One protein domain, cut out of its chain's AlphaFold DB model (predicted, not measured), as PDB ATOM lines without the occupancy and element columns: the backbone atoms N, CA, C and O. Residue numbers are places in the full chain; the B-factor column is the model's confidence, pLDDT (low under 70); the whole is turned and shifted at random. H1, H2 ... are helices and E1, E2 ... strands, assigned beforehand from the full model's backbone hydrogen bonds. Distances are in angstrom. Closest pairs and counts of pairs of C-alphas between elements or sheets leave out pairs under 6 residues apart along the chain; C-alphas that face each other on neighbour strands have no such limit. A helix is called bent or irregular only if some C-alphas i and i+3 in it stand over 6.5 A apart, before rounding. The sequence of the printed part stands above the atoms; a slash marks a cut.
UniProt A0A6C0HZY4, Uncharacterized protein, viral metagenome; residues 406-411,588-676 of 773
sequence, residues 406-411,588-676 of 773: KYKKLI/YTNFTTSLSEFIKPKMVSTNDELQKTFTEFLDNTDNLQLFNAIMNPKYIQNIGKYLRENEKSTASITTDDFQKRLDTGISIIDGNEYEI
ATOM      1  N   LYS A 406     141.589 178.379 175.653       96.44
ATOM      2  CA  LYS A 406     142.103 178.568 177.020       96.44
ATOM      3  C   LYS A 406     143.448 179.321 177.030       96.44
ATOM      4  O   LYS A 406     143.575 180.338 177.711       96.44
ATOM      5  N   TYR A 407     144.434 178.883 176.243       97.19
ATOM      6  CA  TYR A 407     145.753 179.532 176.173       97.19
ATOM      7  C   TYR A 407     145.680 180.948 175.579       97.19
ATOM      8  O   TYR A 407     146.313 181.863 176.100       97.19
ATOM      9  N   LYS A 408     144.837 181.185 174.566       95.69
ATOM     10  CA  LYS A 408     144.597 182.522 174.001       95.69
ATOM     11  C   LYS A 408     144.039 183.494 175.044       95.69
ATOM     12  O   LYS A 408     144.469 184.654 175.110       95.69
ATOM     13  N   LYS A 409     143.110 183.027 175.886       96.38
ATOM     14  CA  LYS A 409     142.593 183.801 177.023       96.38
ATOM     15  C   LYS A 409     143.715 184.118 178.011       96.38
ATOM     16  O   LYS A 409     143.877 185.284 178.370       96.38
ATOM     17  N   LEU A 410     144.539 183.130 178.369       96.69
ATOM     18  CA  LEU A 410     145.692 183.336 179.246       96.69
ATOM     19  C   LEU A 410     146.648 184.403 178.690       96.69
ATOM     20  O   LEU A 410     146.980 185.348 179.400       96.69
ATOM     21  N   ILE A 411     147.020 184.317 177.410       96.12
ATOM     22  CA  ILE A 411     147.888 185.292 176.731       96.12
ATOM     23  C   ILE A 411     147.307 186.708 176.806       96.12
ATOM     24  O   ILE A 411     148.029 187.670 177.072       96.12
ATOM     25  N   TYR A 588     145.761 191.205 189.502       96.69
ATOM     26  CA  TYR A 588     146.781 190.228 189.870       96.69
ATOM     27  C   TYR A 588     146.136 188.894 190.239       96.69
ATOM     28  O   TYR A 588     146.445 187.868 189.638       96.69
ATOM     29  N   THR A 589     145.180 188.912 191.170       96.00
ATOM     30  CA  THR A 589     144.534 187.687 191.662       96.00
ATOM     31  C   THR A 589     143.711 186.990 190.571       96.00
ATOM     32  O   THR A 589     143.775 185.766 190.444       96.00
ATOM     33  N   ASN A 590     143.040 187.739 189.692       95.25
ATOM     34  CA  ASN A 590     142.348 187.194 188.519       95.25
ATOM     35  C   ASN A 590     143.313 186.497 187.550       95.25
ATOM     36  O   ASN A 590     142.997 185.421 187.031       95.25
ATOM     37  N   PHE A 591     144.499 187.075 187.320       96.25
ATOM     38  CA  PHE A 591     145.518 186.424 186.502       96.25
ATOM     39  C   PHE A 591     146.041 185.149 187.166       96.25
ATOM     40  O   PHE A 591     146.076 184.113 186.513       96.25
ATOM     41  N   THR A 592     146.378 185.184 188.463       94.94
ATOM     42  CA  THR A 592     146.819 183.972 189.183       94.94
ATOM     43  C   THR A 592     145.759 182.870 189.136       94.94
ATOM     44  O   THR A 592     146.076 181.710 188.892       94.94
ATOM     45  N   THR A 593     144.478 183.231 189.248       93.50
ATOM     46  CA  THR A 593     143.362 182.286 189.121       93.50
ATOM     47  C   THR A 593     143.329 181.668 187.724       93.50
ATOM     48  O   THR A 593     143.262 180.446 187.606       93.50
ATOM     49  N   SER A 594     143.459 182.490 186.678       95.06
ATOM     50  CA  SER A 594     143.493 182.034 185.280       95.06
ATOM     51  C   SER A 594     144.704 181.138 184.998       95.06
ATOM     52  O   SER A 594     144.578 180.110 184.343       95.06
ATOM     53  N   LEU A 595     145.879 181.487 185.527       95.06
ATOM     54  CA  LEU A 595     147.096 180.689 185.393       95.06
ATOM     55  C   LEU A 595     146.986 179.348 186.127       95.06
ATOM     56  O   LEU A 595     147.473 178.340 185.623       95.06
ATOM     57  N   SER A 596     146.302 179.317 187.278       93.81
ATOM     58  CA  SER A 596     146.098 178.092 188.061       93.81
ATOM     59  C   SER A 596     145.349 177.002 187.298       93.81
ATOM     60  O   SER A 596     145.473 175.831 187.645       93.81
ATOM     61  N   GLU A 597     144.575 177.368 186.270       95.56
ATOM     62  CA  GLU A 597     143.886 176.404 185.414       95.56
ATOM     63  C   GLU A 597     144.880 175.495 184.681       95.56
ATOM     64  O   GLU A 597     144.562 174.332 184.492       95.56
ATOM     65  N   PHE A 598     146.094 175.965 184.366       95.75
ATOM     66  CA  PHE A 598     147.129 175.242 183.603       95.75
ATOM     67  C   PHE A 598     148.133 174.477 184.484       95.75
ATOM     68  O   PHE A 598     149.239 174.132 184.051       95.75
ATOM     69  N   ILE A 599     147.777 174.256 185.751       92.69
ATOM     70  CA  ILE A 599     148.604 173.571 186.745       92.69
ATOM     71  C   ILE A 599     147.870 172.312 187.210       92.69
ATOM     72  O   ILE A 599     146.640 172.283 187.307       92.69
ATOM     73  N   LYS A 600     148.631 171.257 187.534       91.38
ATOM     74  CA  LYS A 600     148.071 170.034 188.127       91.38
ATOM     75  C   LYS A 600     147.252 170.360 189.391       91.38
ATOM     76  O   LYS A 600     147.705 171.160 190.207       91.38
ATOM     77  N   PRO A 601     146.096 169.702 189.597       92.75
ATOM     78  CA  PRO A 601     145.516 168.662 188.743       92.75
ATOM     79  C   PRO A 601     144.593 169.186 187.625       92.75
ATOM     80  O   PRO A 601     144.190 168.380 186.797       92.75
ATOM     81  N   LYS A 602     144.266 170.488 187.585       95.12
ATOM     82  CA  LYS A 602     143.159 171.042 186.778       95.12
ATOM     83  C   LYS A 602     143.313 170.797 185.278       95.12
ATOM     84  O   LYS A 602     142.439 170.199 184.662       95.12
ATOM     85  N   MET A 603     144.407 171.260 184.683       96.06
ATOM     86  CA  MET A 603     144.730 170.995 183.283       96.06
ATOM     87  C   MET A 603     146.241 170.980 183.102       96.06
ATOM     88  O   MET A 603     146.938 171.890 183.541       96.06
ATOM     89  N   VAL A 604     146.744 169.958 182.418       96.25
ATOM     90  CA  VAL A 604     148.128 169.906 181.939       96.25
ATOM     91  C   VAL A 604     148.179 169.531 180.473       96.25
ATOM     92  O   VAL A 604     147.252 168.928 179.942       96.25
ATOM     93  N   SER A 605     149.275 169.880 179.816       96.88
ATOM     94  CA  SER A 605     149.548 169.428 178.454       96.88
ATOM     95  C   SER A 605     150.265 168.074 178.467       96.88
ATOM     96  O   SER A 605     151.090 167.822 179.344       96.88
ATOM     97  N   THR A 606     150.016 167.217 177.470       96.31
ATOM     98  CA  THR A 606     150.906 166.076 177.171       96.31
ATOM     99  C   THR A 606     152.273 166.509 176.640       96.31
ATOM    100  O   THR A 606     153.167 165.677 176.511       96.31
ATOM    101  N   ASN A 607     152.438 167.784 176.287       96.38
ATOM    102  CA  ASN A 607     153.717 168.365 175.932       96.38
ATOM    103  C   ASN A 607     154.470 168.813 177.192       96.38
ATOM    104  O   ASN A 607     154.258 169.915 177.710       96.38
ATOM    105  N   ASP A 608     155.386 167.961 177.643       94.56
ATOM    106  CA  ASP A 608     156.217 168.213 178.820       94.56
ATOM    107  C   ASP A 608     157.044 169.498 178.702       94.56
ATOM    108  O   ASP A 608     157.222 170.191 179.699       94.56
ATOM    109  N   GLU A 609     157.505 169.868 177.502       94.44
ATOM    110  CA  GLU A 609     158.283 171.096 177.301       94.44
ATOM    111  C   GLU A 609     157.431 172.338 177.580       94.44
ATOM    112  O   GLU A 609     157.878 173.271 178.252       94.44
ATOM    113  N   LEU A 610     156.171 172.349 177.129       95.50
ATOM    114  CA  LEU A 610     155.243 173.424 177.467       95.50
ATOM    115  C   LEU A 610     154.967 173.442 178.975       95.50
ATOM    116  O   LEU A 610     155.090 174.494 179.604       95.50
ATOM    117  N   GLN A 611     154.653 172.291 179.575       95.19
ATOM    118  CA  GLN A 611     154.351 172.213 181.008       95.19
ATOM    119  C   GLN A 611     155.547 172.625 181.882       95.19
ATOM    120  O   GLN A 611     155.370 173.268 182.922       95.19
ATOM    121  N   LYS A 612     156.765 172.305 181.444       93.12
ATOM    122  CA  LYS A 612     158.012 172.739 182.070       93.12
ATOM    123  C   LYS A 612     158.140 174.259 182.041       93.12
ATOM    124  O   LYS A 612     158.408 174.830 183.088       93.12
ATOM    125  N   THR A 613     157.841 174.923 180.916       93.19
ATOM    126  CA  THR A 613     157.803 176.402 180.848       93.19
ATOM    127  C   THR A 613     156.875 176.996 181.912       93.19
ATOM    128  O   THR A 613     157.233 177.962 182.580       93.19
ATOM    129  N   PHE A 614     155.673 176.433 182.071       93.44
ATOM    130  CA  PHE A 614     154.718 176.901 183.078       93.44
ATOM    131  C   PHE A 614     155.249 176.698 184.497       93.44
ATOM    132  O   PHE A 614     155.171 177.611 185.309       93.44
ATOM    133  N   THR A 615     155.811 175.526 184.782       90.56
ATOM    134  CA  THR A 615     156.349 175.191 186.109       90.56
ATOM    135  C   THR A 615     157.525 176.104 186.467       90.56
ATOM    136  O   THR A 615     157.509 176.744 187.510       90.56
ATOM    137  N   GLU A 616     158.476 176.282 185.547       88.94
ATOM    138  CA  GLU A 616     159.636 177.167 185.722       88.94
ATOM    139  C   GLU A 616     159.244 178.631 185.970       88.94
ATOM    140  O   GLU A 616     159.882 179.314 186.778       88.94
ATOM    141  N   PHE A 617     158.191 179.108 185.293       90.12
ATOM    142  CA  PHE A 617     157.628 180.442 185.508       90.12
ATOM    143  C   PHE A 617     157.038 180.606 186.914       90.12
ATOM    144  O   PHE A 617     157.220 181.648 187.540       90.12
ATOM    145  N   LEU A 618     156.341 179.583 187.414       88.25
ATOM    146  CA  LEU A 618     155.712 179.588 188.739       88.25
ATOM    147  C   LEU A 618     156.741 179.507 189.867       88.25
ATOM    148  O   LEU A 618     156.605 180.191 190.883       88.25
ATOM    149  N   ASP A 619     157.801 178.734 189.650       84.75
ATOM    150  CA  ASP A 619     158.909 178.580 190.591       84.75
ATOM    151  C   ASP A 619     159.807 179.832 190.646       84.75
ATOM    152  O   ASP A 619     160.755 179.887 191.428       84.75
ATOM    153  N   ASN A 620     159.485 180.875 189.863       73.38
ATOM    154  CA  ASN A 620     160.245 182.122 189.740       73.38
ATOM    155  C   ASN A 620     161.729 181.883 189.416       73.38
ATOM    156  O   ASN A 620     162.601 182.610 189.892       73.38
ATOM    157  N   THR A 621     162.014 180.856 188.615       68.38
ATOM    158  CA  THR A 621     163.370 180.595 188.124       68.38
ATOM    159  C   THR A 621     163.778 181.649 187.083       68.38
ATOM    160  O   THR A 621     162.927 182.331 186.501       68.38
ATOM    161  N   ASP A 622     165.079 181.764 186.796       59.56
ATOM    162  CA  ASP A 622     165.649 182.717 185.822       59.56
ATOM    163  C   ASP A 622     165.062 182.597 184.388       59.56
ATOM    164  O   ASP A 622     165.256 183.482 183.552       59.56
ATOM    165  N   ASN A 623     164.267 181.557 184.097       71.31
ATOM    166  CA  ASN A 623     163.626 181.297 182.800       71.31
ATOM    167  C   ASN A 623     162.345 182.108 182.513       71.31
ATOM    168  O   ASN A 623     161.633 181.824 181.544       71.31
ATOM    169  N   LEU A 624     162.060 183.170 183.274       83.12
ATOM    170  CA  LEU A 624     160.932 184.082 183.023       83.12
ATOM    171  C   LEU A 624     160.865 184.575 181.563       83.12
ATOM    172  O   LEU A 624     159.784 184.773 181.004       83.12
ATOM    173  N   GLN A 625     162.020 184.766 180.932       87.06
ATOM    174  CA  GLN A 625     162.113 185.222 179.549       87.06
ATOM    175  C   GLN A 625     161.447 184.257 178.563       87.06
ATOM    176  O   GLN A 625     160.723 184.701 177.676       87.06
ATOM    177  N   LEU A 626     161.613 182.946 178.749       89.75
ATOM    178  CA  LEU A 626     161.026 181.952 177.856       89.75
ATOM    179  C   LEU A 626     159.496 181.979 177.918       89.75
ATOM    180  O   LEU A 626     158.830 182.001 176.882       89.75
ATOM    181  N   PHE A 627     158.936 182.056 179.127       92.94
ATOM    182  CA  PHE A 627     157.494 182.214 179.309       92.94
ATOM    183  C   PHE A 627     156.993 183.520 178.679       92.94
ATOM    184  O   PHE A 627     156.027 183.509 177.917       92.94
ATOM    185  N   ASN A 628     157.681 184.641 178.922       91.56
ATOM    186  CA  ASN A 628     157.345 185.937 178.322       91.56
ATOM    187  C   ASN A 628     157.333 185.884 176.796       91.56
ATOM    188  O   ASN A 628     156.475 186.495 176.152       91.56
ATOM    189  N   ALA A 629     158.291 185.159 176.228       92.19
ATOM    190  CA  ALA A 629     158.437 185.013 174.799       92.19
ATOM    191  C   ALA A 629     157.300 184.188 174.191       92.19
ATOM    192  O   ALA A 629     156.683 184.607 173.215       92.19
ATOM    193  N   ILE A 630     156.949 183.067 174.819       94.56
ATOM    194  CA  ILE A 630     155.811 182.227 174.424       94.56
ATOM    195  C   ILE A 630     154.494 183.017 174.532       94.56
ATOM    196  O   ILE A 630     153.680 182.997 173.609       94.56
ATOM    197  N   MET A 631     154.318 183.820 175.584       95.19
ATOM    198  CA  MET A 631     153.113 184.639 175.783       95.19
ATOM    199  C   MET A 631     153.012 185.869 174.865       95.19
ATOM    200  O   MET A 631     152.008 186.589 174.892       95.19
ATOM    201  N   ASN A 632     154.014 186.137 174.024       93.19
ATOM    202  CA  ASN A 632     153.981 187.251 173.088       93.19
ATOM    203  C   ASN A 632     154.182 186.772 171.638       93.19
ATOM    204  O   ASN A 632     155.310 186.551 171.199       93.19
ATOM    205  N   PRO A 633     153.103 186.711 170.836       89.56
ATOM    206  CA  PRO A 633     153.164 186.158 169.486       89.56
ATOM    207  C   PRO A 633     154.066 186.941 168.520       89.56
ATOM    208  O   PRO A 633     154.477 186.406 167.494       89.56
ATOM    209  N   LYS A 634     154.436 188.191 168.841       88.56
ATOM    210  CA  LYS A 634     155.395 188.958 168.028       88.56
ATOM    211  C   LYS A 634     156.773 188.294 167.966       88.56
ATOM    212  O   LYS A 634     157.510 188.538 167.013       88.56
ATOM    213  N   TYR A 635     157.123 187.467 168.954       86.12
ATOM    214  CA  TYR A 635     158.411 186.781 168.975       86.12
ATOM    215  C   TYR A 635     158.485 185.590 168.027       86.12
ATOM    216  O   TYR A 635     159.589 185.249 167.629       86.12
ATOM    217  N   ILE A 636     157.360 185.016 167.582       81.88
ATOM    218  CA  ILE A 636     157.370 183.899 166.619       81.88
ATOM    219  C   ILE A 636     158.122 184.297 165.343       81.88
ATOM    220  O   ILE A 636     158.973 183.558 164.862       81.88
ATOM    221  N   GLN A 637     157.863 185.508 164.838       80.94
ATOM    222  CA  GLN A 637     158.472 186.012 163.600       80.94
ATOM    223  C   GLN A 637     159.963 186.334 163.752       80.94
ATOM    224  O   GLN A 637     160.684 186.371 162.765       80.94
ATOM    225  N   ASN A 638     160.427 186.577 164.981       85.62
ATOM    226  CA  ASN A 638     161.782 187.047 165.274       85.62
ATOM    227  C   ASN A 638     162.489 186.155 166.296       85.62
ATOM    228  O   ASN A 638     163.358 186.613 167.034       85.62
ATOM    229  N   ILE A 639     162.114 184.883 166.347       83.00
ATOM    230  CA  ILE A 639     162.529 183.940 167.384       83.00
ATOM    231  C   ILE A 639     164.050 183.832 167.489       83.00
ATOM    232  O   ILE A 639     164.608 183.959 168.574       83.00
ATOM    233  N   GLY A 640     164.741 183.729 166.350       84.88
ATOM    234  CA  GLY A 640     166.197 183.664 166.315       84.88
ATOM    235  C   GLY A 640     166.852 184.955 166.800       84.88
ATOM    236  O   GLY A 640     167.878 184.901 167.463       84.88
ATOM    237  N   LYS A 641     166.252 186.119 166.519       88.06
ATOM    238  CA  LYS A 641     166.734 187.405 167.038       88.06
ATOM    239  C   LYS A 641     166.520 187.494 168.549       88.06
ATOM    240  O   LYS A 641     167.453 187.840 169.261       88.06
ATOM    241  N   TYR A 642     165.335 187.120 169.026       85.94
ATOM    242  CA  TYR A 642     165.011 187.118 170.448       85.94
ATOM    243  C   TYR A 642     165.943 186.202 171.251       85.94
ATOM    244  O   TYR A 642     166.479 186.628 172.270       85.94
ATOM    245  N   LEU A 643     166.175 184.973 170.779       84.75
ATOM    246  CA  LEU A 643     167.074 184.024 171.442       84.75
ATOM    247  C   LEU A 643     168.522 184.538 171.477       84.75
ATOM    248  O   LEU A 643     169.174 184.402 172.505       84.75
ATOM    249  N   ARG A 644     168.996 185.196 170.405       84.38
ATOM    250  CA  ARG A 644     170.332 185.823 170.362       84.38
ATOM    251  C   ARG A 644     170.478 186.988 171.339       84.38
ATOM    252  O   ARG A 644     171.464 187.082 172.059       84.38
ATOM    253  N   GLU A 645     169.479 187.868 171.402       86.06
ATOM    254  CA  GLU A 645     169.485 189.027 172.309       86.06
ATOM    255  C   GLU A 645     169.455 188.624 173.793       86.06
ATOM    256  O   GLU A 645     169.866 189.402 174.654       86.06
ATOM    257  N   ASN A 646     169.010 187.400 174.091       80.69
ATOM    258  CA  ASN A 646     168.865 186.862 175.442       80.69
ATOM    259  C   ASN A 646     169.823 185.688 175.734       80.69
ATOM    260  O   ASN A 646     169.636 184.956 176.705       80.69
ATOM    261  N   GLU A 647     170.890 185.527 174.943       72.31
ATOM    262  CA  GLU A 647     171.821 184.386 174.995       72.31
ATOM    263  C   GLU A 647     172.387 184.073 176.389       72.31
ATOM    264  O   GLU A 647     172.633 182.910 176.694       72.31
ATOM    265  N   LYS A 648     172.558 185.073 177.268       71.94
ATOM    266  CA  LYS A 648     173.084 184.854 178.629       71.94
ATOM    267  C   LYS A 648     172.162 184.002 179.510       71.94
ATOM    268  O   LYS A 648     172.656 183.334 180.411       71.94
ATOM    269  N   SER A 649     170.859 184.022 179.255       64.56
ATOM    270  CA  SER A 649     169.828 183.286 179.999       64.56
ATOM    271  C   SER A 649     169.254 182.109 179.210       64.56
ATOM    272  O   SER A 649     168.724 181.183 179.812       64.56
ATOM    273  N   THR A 650     169.383 182.095 177.877       64.06
ATOM    274  CA  THR A 650     168.805 181.051 177.007       64.06
ATOM    275  C   THR A 650     169.841 180.238 176.231       64.06
ATOM    276  O   THR A 650     169.489 179.641 175.214       64.06
ATOM    277  N   ALA A 651     171.100 180.199 176.682       64.56
ATOM    278  CA  ALA A 651     172.264 179.679 175.946       64.56
ATOM    279  C   ALA A 651     172.125 178.261 175.340       64.56
ATOM    280  O   ALA A 651     172.935 177.879 174.499       64.56
ATOM    281  N   SER A 652     171.121 177.474 175.738       78.81
ATOM    282  CA  SER A 652     170.875 176.119 175.233       78.81
ATOM    283  C   SER A 652     169.584 175.934 174.425       78.81
ATOM    284  O   SER A 652     169.342 174.824 173.962       78.81
ATOM    285  N   ILE A 653     168.726 176.951 174.282       85.69
ATOM    286  CA  ILE A 653     167.405 176.781 173.652       85.69
ATOM    287  C   ILE A 653     167.517 177.027 172.150       85.69
ATOM    288  O   ILE A 653     167.816 178.138 171.710       85.69
ATOM    289  N   THR A 654     167.242 176.000 171.349       90.56
ATOM    290  CA  THR A 654     167.162 176.146 169.892       90.56
ATOM    291  C   THR A 654     165.807 176.715 169.457       90.56
ATOM    292  O   THR A 654     164.821 176.678 170.198       90.56
ATOM    293  N   THR A 655     165.724 177.213 168.219       90.12
ATOM    294  CA  THR A 655     164.444 177.605 167.600       90.12
ATOM    295  C   THR A 655     163.424 176.466 167.643       90.12
ATOM    296  O   THR A 655     162.258 176.707 167.949       90.12
ATOM    297  N   ASP A 656     163.862 175.232 167.387       90.94
ATOM    298  CA  ASP A 656     163.008 174.045 167.420       90.94
ATOM    299  C   ASP A 656     162.492 173.766 168.835       90.94
ATOM    300  O   ASP A 656     161.309 173.472 168.996       90.94
ATOM    301  N   ASP A 657     163.328 173.909 169.867       91.81
ATOM    302  CA  ASP A 657     162.912 173.715 171.265       91.81
ATOM    303  C   ASP A 657     161.874 174.752 171.692       91.81
ATOM    304  O   ASP A 657     160.880 174.428 172.347       91.81
ATOM    305  N   PHE A 658     162.064 176.006 171.282       92.62
ATOM    306  CA  PHE A 658     161.073 177.046 171.516       92.62
ATOM    307  C   PHE A 658     159.774 176.755 170.764       92.62
ATOM    308  O   PHE A 658     158.697 176.831 171.353       92.62
ATOM    309  N   GLN A 659     159.847 176.399 169.478       93.00
ATOM    310  CA  GLN A 659     158.660 176.054 168.699       93.00
ATOM    311  C   GLN A 659     157.930 174.864 169.314       93.00
ATOM    312  O   GLN A 659     156.717 174.930 169.461       93.00
ATOM    313  N   LYS A 660     158.636 173.815 169.756       94.31
ATOM    314  CA  LYS A 660     158.029 172.681 170.470       94.31
ATOM    315  C   LYS A 660     157.187 173.145 171.656       94.31
ATOM    316  O   LYS A 660     156.141 172.560 171.888       94.31
ATOM    317  N   ARG A 661     157.571 174.205 172.370       95.31
ATOM    318  CA  ARG A 661     156.799 174.750 173.505       95.31
ATOM    319  C   ARG A 661     155.539 175.510 173.093       95.31
ATOM    320  O   ARG A 661     154.697 175.771 173.939       95.31
ATOM    321  N   LEU A 662     155.373 175.857 171.821       96.25
ATOM    322  CA  LEU A 662     154.142 176.472 171.316       96.25
ATOM    323  C   LEU A 662     153.048 175.441 170.996       96.25
ATOM    324  O   LEU A 662     151.902 175.829 170.779       96.25
ATOM    325  N   ASP A 663     153.392 174.151 170.974       97.06
ATOM    326  CA  ASP A 663     152.461 173.040 170.780       97.06
ATOM    327  C   ASP A 663     151.744 172.711 172.098       97.06
ATOM    328  O   ASP A 663     152.379 172.375 173.099       97.06
ATOM    329  N   THR A 664     150.418 172.789 172.124       97.19
ATOM    330  CA  THR A 664     149.630 172.491 173.329       97.19
ATOM    331  C   THR A 664     149.402 171.000 173.540       97.19
ATOM    332  O   THR A 664     148.933 170.613 174.612       97.19
ATOM    333  N   GLY A 665     149.736 170.155 172.562       96.62
ATOM    334  CA  GLY A 665     149.508 168.719 172.608       96.62
ATOM    335  C   GLY A 665     148.049 168.370 172.901       96.62
ATOM    336  O   GLY A 665     147.110 168.988 172.396       96.62
ATOM    337  N   ILE A 666     147.860 167.347 173.727       98.00
ATOM    338  CA  ILE A 666     146.558 166.911 174.226       98.00
ATOM    339  C   ILE A 666     146.404 167.459 175.642       98.00
ATOM    340  O   ILE A 666     147.325 167.365 176.455       98.00
ATOM    341  N   SER A 667     145.240 168.025 175.946       98.12
ATOM    342  CA  SER A 667     144.949 168.506 177.295       98.12
ATOM    343  C   SER A 667     144.569 167.325 178.185       98.12
ATOM    344  O   SER A 667     143.776 166.482 177.778       98.12
ATOM    345  N   ILE A 668     145.121 167.263 179.392       97.62
ATOM    346  CA  ILE A 668     144.743 166.318 180.445       97.62
ATOM    347  C   ILE A 668     144.045 167.126 181.537       97.62
ATOM    348  O   ILE A 668     144.700 167.885 182.250       97.62
ATOM    349  N   ILE A 669     142.731 166.975 181.641       96.75
ATOM    350  CA  ILE A 669     141.855 167.652 182.596       96.75
ATOM    351  C   ILE A 669     141.678 166.768 183.835       96.75
ATOM    352  O   ILE A 669     141.558 165.546 183.721       96.75
ATOM    353  N   ASP A 670     141.725 167.382 185.017       95.12
ATOM    354  CA  ASP A 670     141.546 166.735 186.327       95.12
ATOM    355  C   ASP A 670     142.418 165.475 186.538       95.12
ATOM    356  O   ASP A 670     142.098 164.559 187.295       95.12
ATOM    357  N   GLY A 671     143.572 165.437 185.861       91.75
ATOM    358  CA  GLY A 671     144.592 164.392 185.958       91.75
ATOM    359  C   GLY A 671     144.350 163.116 185.143       91.75
ATOM    360  O   GLY A 671     145.288 162.329 185.011       91.75
ATOM    361  N   ASN A 672     143.159 162.887 184.581       92.81
ATOM    362  CA  ASN A 672     142.852 161.633 183.874       92.81
ATOM    363  C   ASN A 672     141.917 161.752 182.656       92.81
ATOM    364  O   ASN A 672     141.734 160.754 181.954       92.81
ATOM    365  N   GLU A 673     141.344 162.921 182.374       96.12
ATOM    366  CA  GLU A 673     140.479 163.119 181.213       96.12
ATOM    367  C   GLU A 673     141.254 163.752 180.058       96.12
ATOM    368  O   GLU A 673     141.840 164.816 180.207       96.12
ATOM    369  N   TYR A 674     141.240 163.133 178.879       98.00
ATOM    370  CA  TYR A 674     141.906 163.698 177.704       98.00
ATOM    371  C   TYR A 674     140.939 164.585 176.918       98.00
ATOM    372  O   TYR A 674     139.795 164.196 176.680       98.00
ATOM    373  N   GLU A 675     141.404 165.753 176.481       98.38
ATOM    374  CA  GLU A 675     140.630 166.727 175.708       98.38
ATOM    375  C   GLU A 675     141.444 167.283 174.528       98.38
ATOM    376  O   GLU A 675     142.625 167.618 174.660       98.38
ATOM    377  N   ILE A 676     140.794 167.411 173.367       98.50
ATOM    378  CA  ILE A 676     141.291 168.180 172.216       98.50
ATOM    379  C   ILE A 676     140.186 169.063 171.632       98.50
ATOM    380  O   ILE A 676     138.996 168.791 171.802       98.50
TER     381      ILE A 676
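AT A GLANCE: This is residues 406 to 411 and 588 to 676 of the 773 residues of an uncharacterized protein of viral metagenome (UniProt A0A6C0HZY4). Picture a small sheet of three strands, E1, E2 and E3, at one end of the longest axis, and a cluster of short, crossed helices that reaches from it to the other end: H3 comes next to the sheet, H4 and H7 beyond it, and H5 and H6 at the far end. H1 and H2, a loosely joined pair, lie to one side of this body, away from the helices of the cluster. You will find 95 printed residues, with seven named helices and three named strands in the order H1, H2, E1, H3, H4, H5, H6, H7, E2, E3; the sheet has the order E1, E2, E3 and is antiparallel, and the class is mostly helix. The whole is compact, with a radius of gyration of the C-alphas of 13.6 A, and spans 38 by 28 by 21 A.

HOW THE PARTS SIT: Begin at the sheet, where E2, residues 667 to 669, is the inner strand. Its antiparallel neighbour E1, residues 603 to 605, is an edge strand; look there for N 604 and O 668, 2.9 A apart and within hydrogen-bond range. The other edge strand is E3, residues 673 to 676, which forms a hairpin with E2; N 669 and O 673 are within hydrogen-bond range at 2.7 A. Now go from E1 over a tight link to H3, residues 608 to 618, which only grazes the sheet, with its residues 610 to 614. H3 touches H4, residues 624 to 630, at a steep tilt of 47 degrees, opposite ways; their closest C-alphas are those of Phe 617 and Leu 624, 5.5 A apart. H3 also touches H7, residues 655 to 661, about perpendicular at 79 degrees, with the C-alphas of Leu 610 and Arg 661 closest at 4.5 A. Farther out, H5, residues 633 to 645, only just touches H7, with 3 pairs of C-alphas within 8 A and with its residues 639 to 643 alone; the closest are those of Gly 640 and Thr 655, 6.4 A apart. H6, residues 647 to 650, is close to H5 but not clearly touching, with the C-alphas of Leu 643 and Thr 650 closest at 6.5 A. Away from these, H1, residues 406 to 411, only just touches H2, residues 588 to 596, with 3 pairs of C-alphas within 8 A, the closest those of Leu 410 and Ser 594 at 6.6 A. H1 and H2 are both apart from H3. Each O i to N i+4 pair is within hydrogen-bond range in H1, H2, H3, H4 and H7, against 5 of 9 in H5, and H6 is too short for such a pair.

IN THESE COORDINATES: Find C-alpha 603 at (144.730, 170.995, 183.283), where E1 begins; the strand runs 7.0 A. E2 covers 6.2 A and E3 10.4 A, ending at C-alpha 676 at (141.291, 168.180, 172.216). H3 measures 15.1 A, H4 10.2 A and H7 10.1 A. H5, the longest helix, measures 16.8 A and is irregular: C-alphas 637 and 640 are 8.5 A apart. H6 spans 4.9 A. Find C-alpha 406 at (142.103, 178.568, 177.020), where H1 begins its 8.9 A; H2 measures 12.3 A.

THE WHOLE: Look for the two C-alphas farthest apart at Glu 645 and Asn 672, 39.9 A from each other. Between Ile 411 and Tyr 588 the printed part is cut: residues 412 to 587 are not printed, and the C-alphas across the gap are 14.1 A apart. Of the links that are printed whole, H2 to E1 is short and the others are tight. The B-factor column gives a mean pLDDT of 90.0 over the printed part; the model's confidence falls under 70 at residues 621 to 622 and 649 to 651.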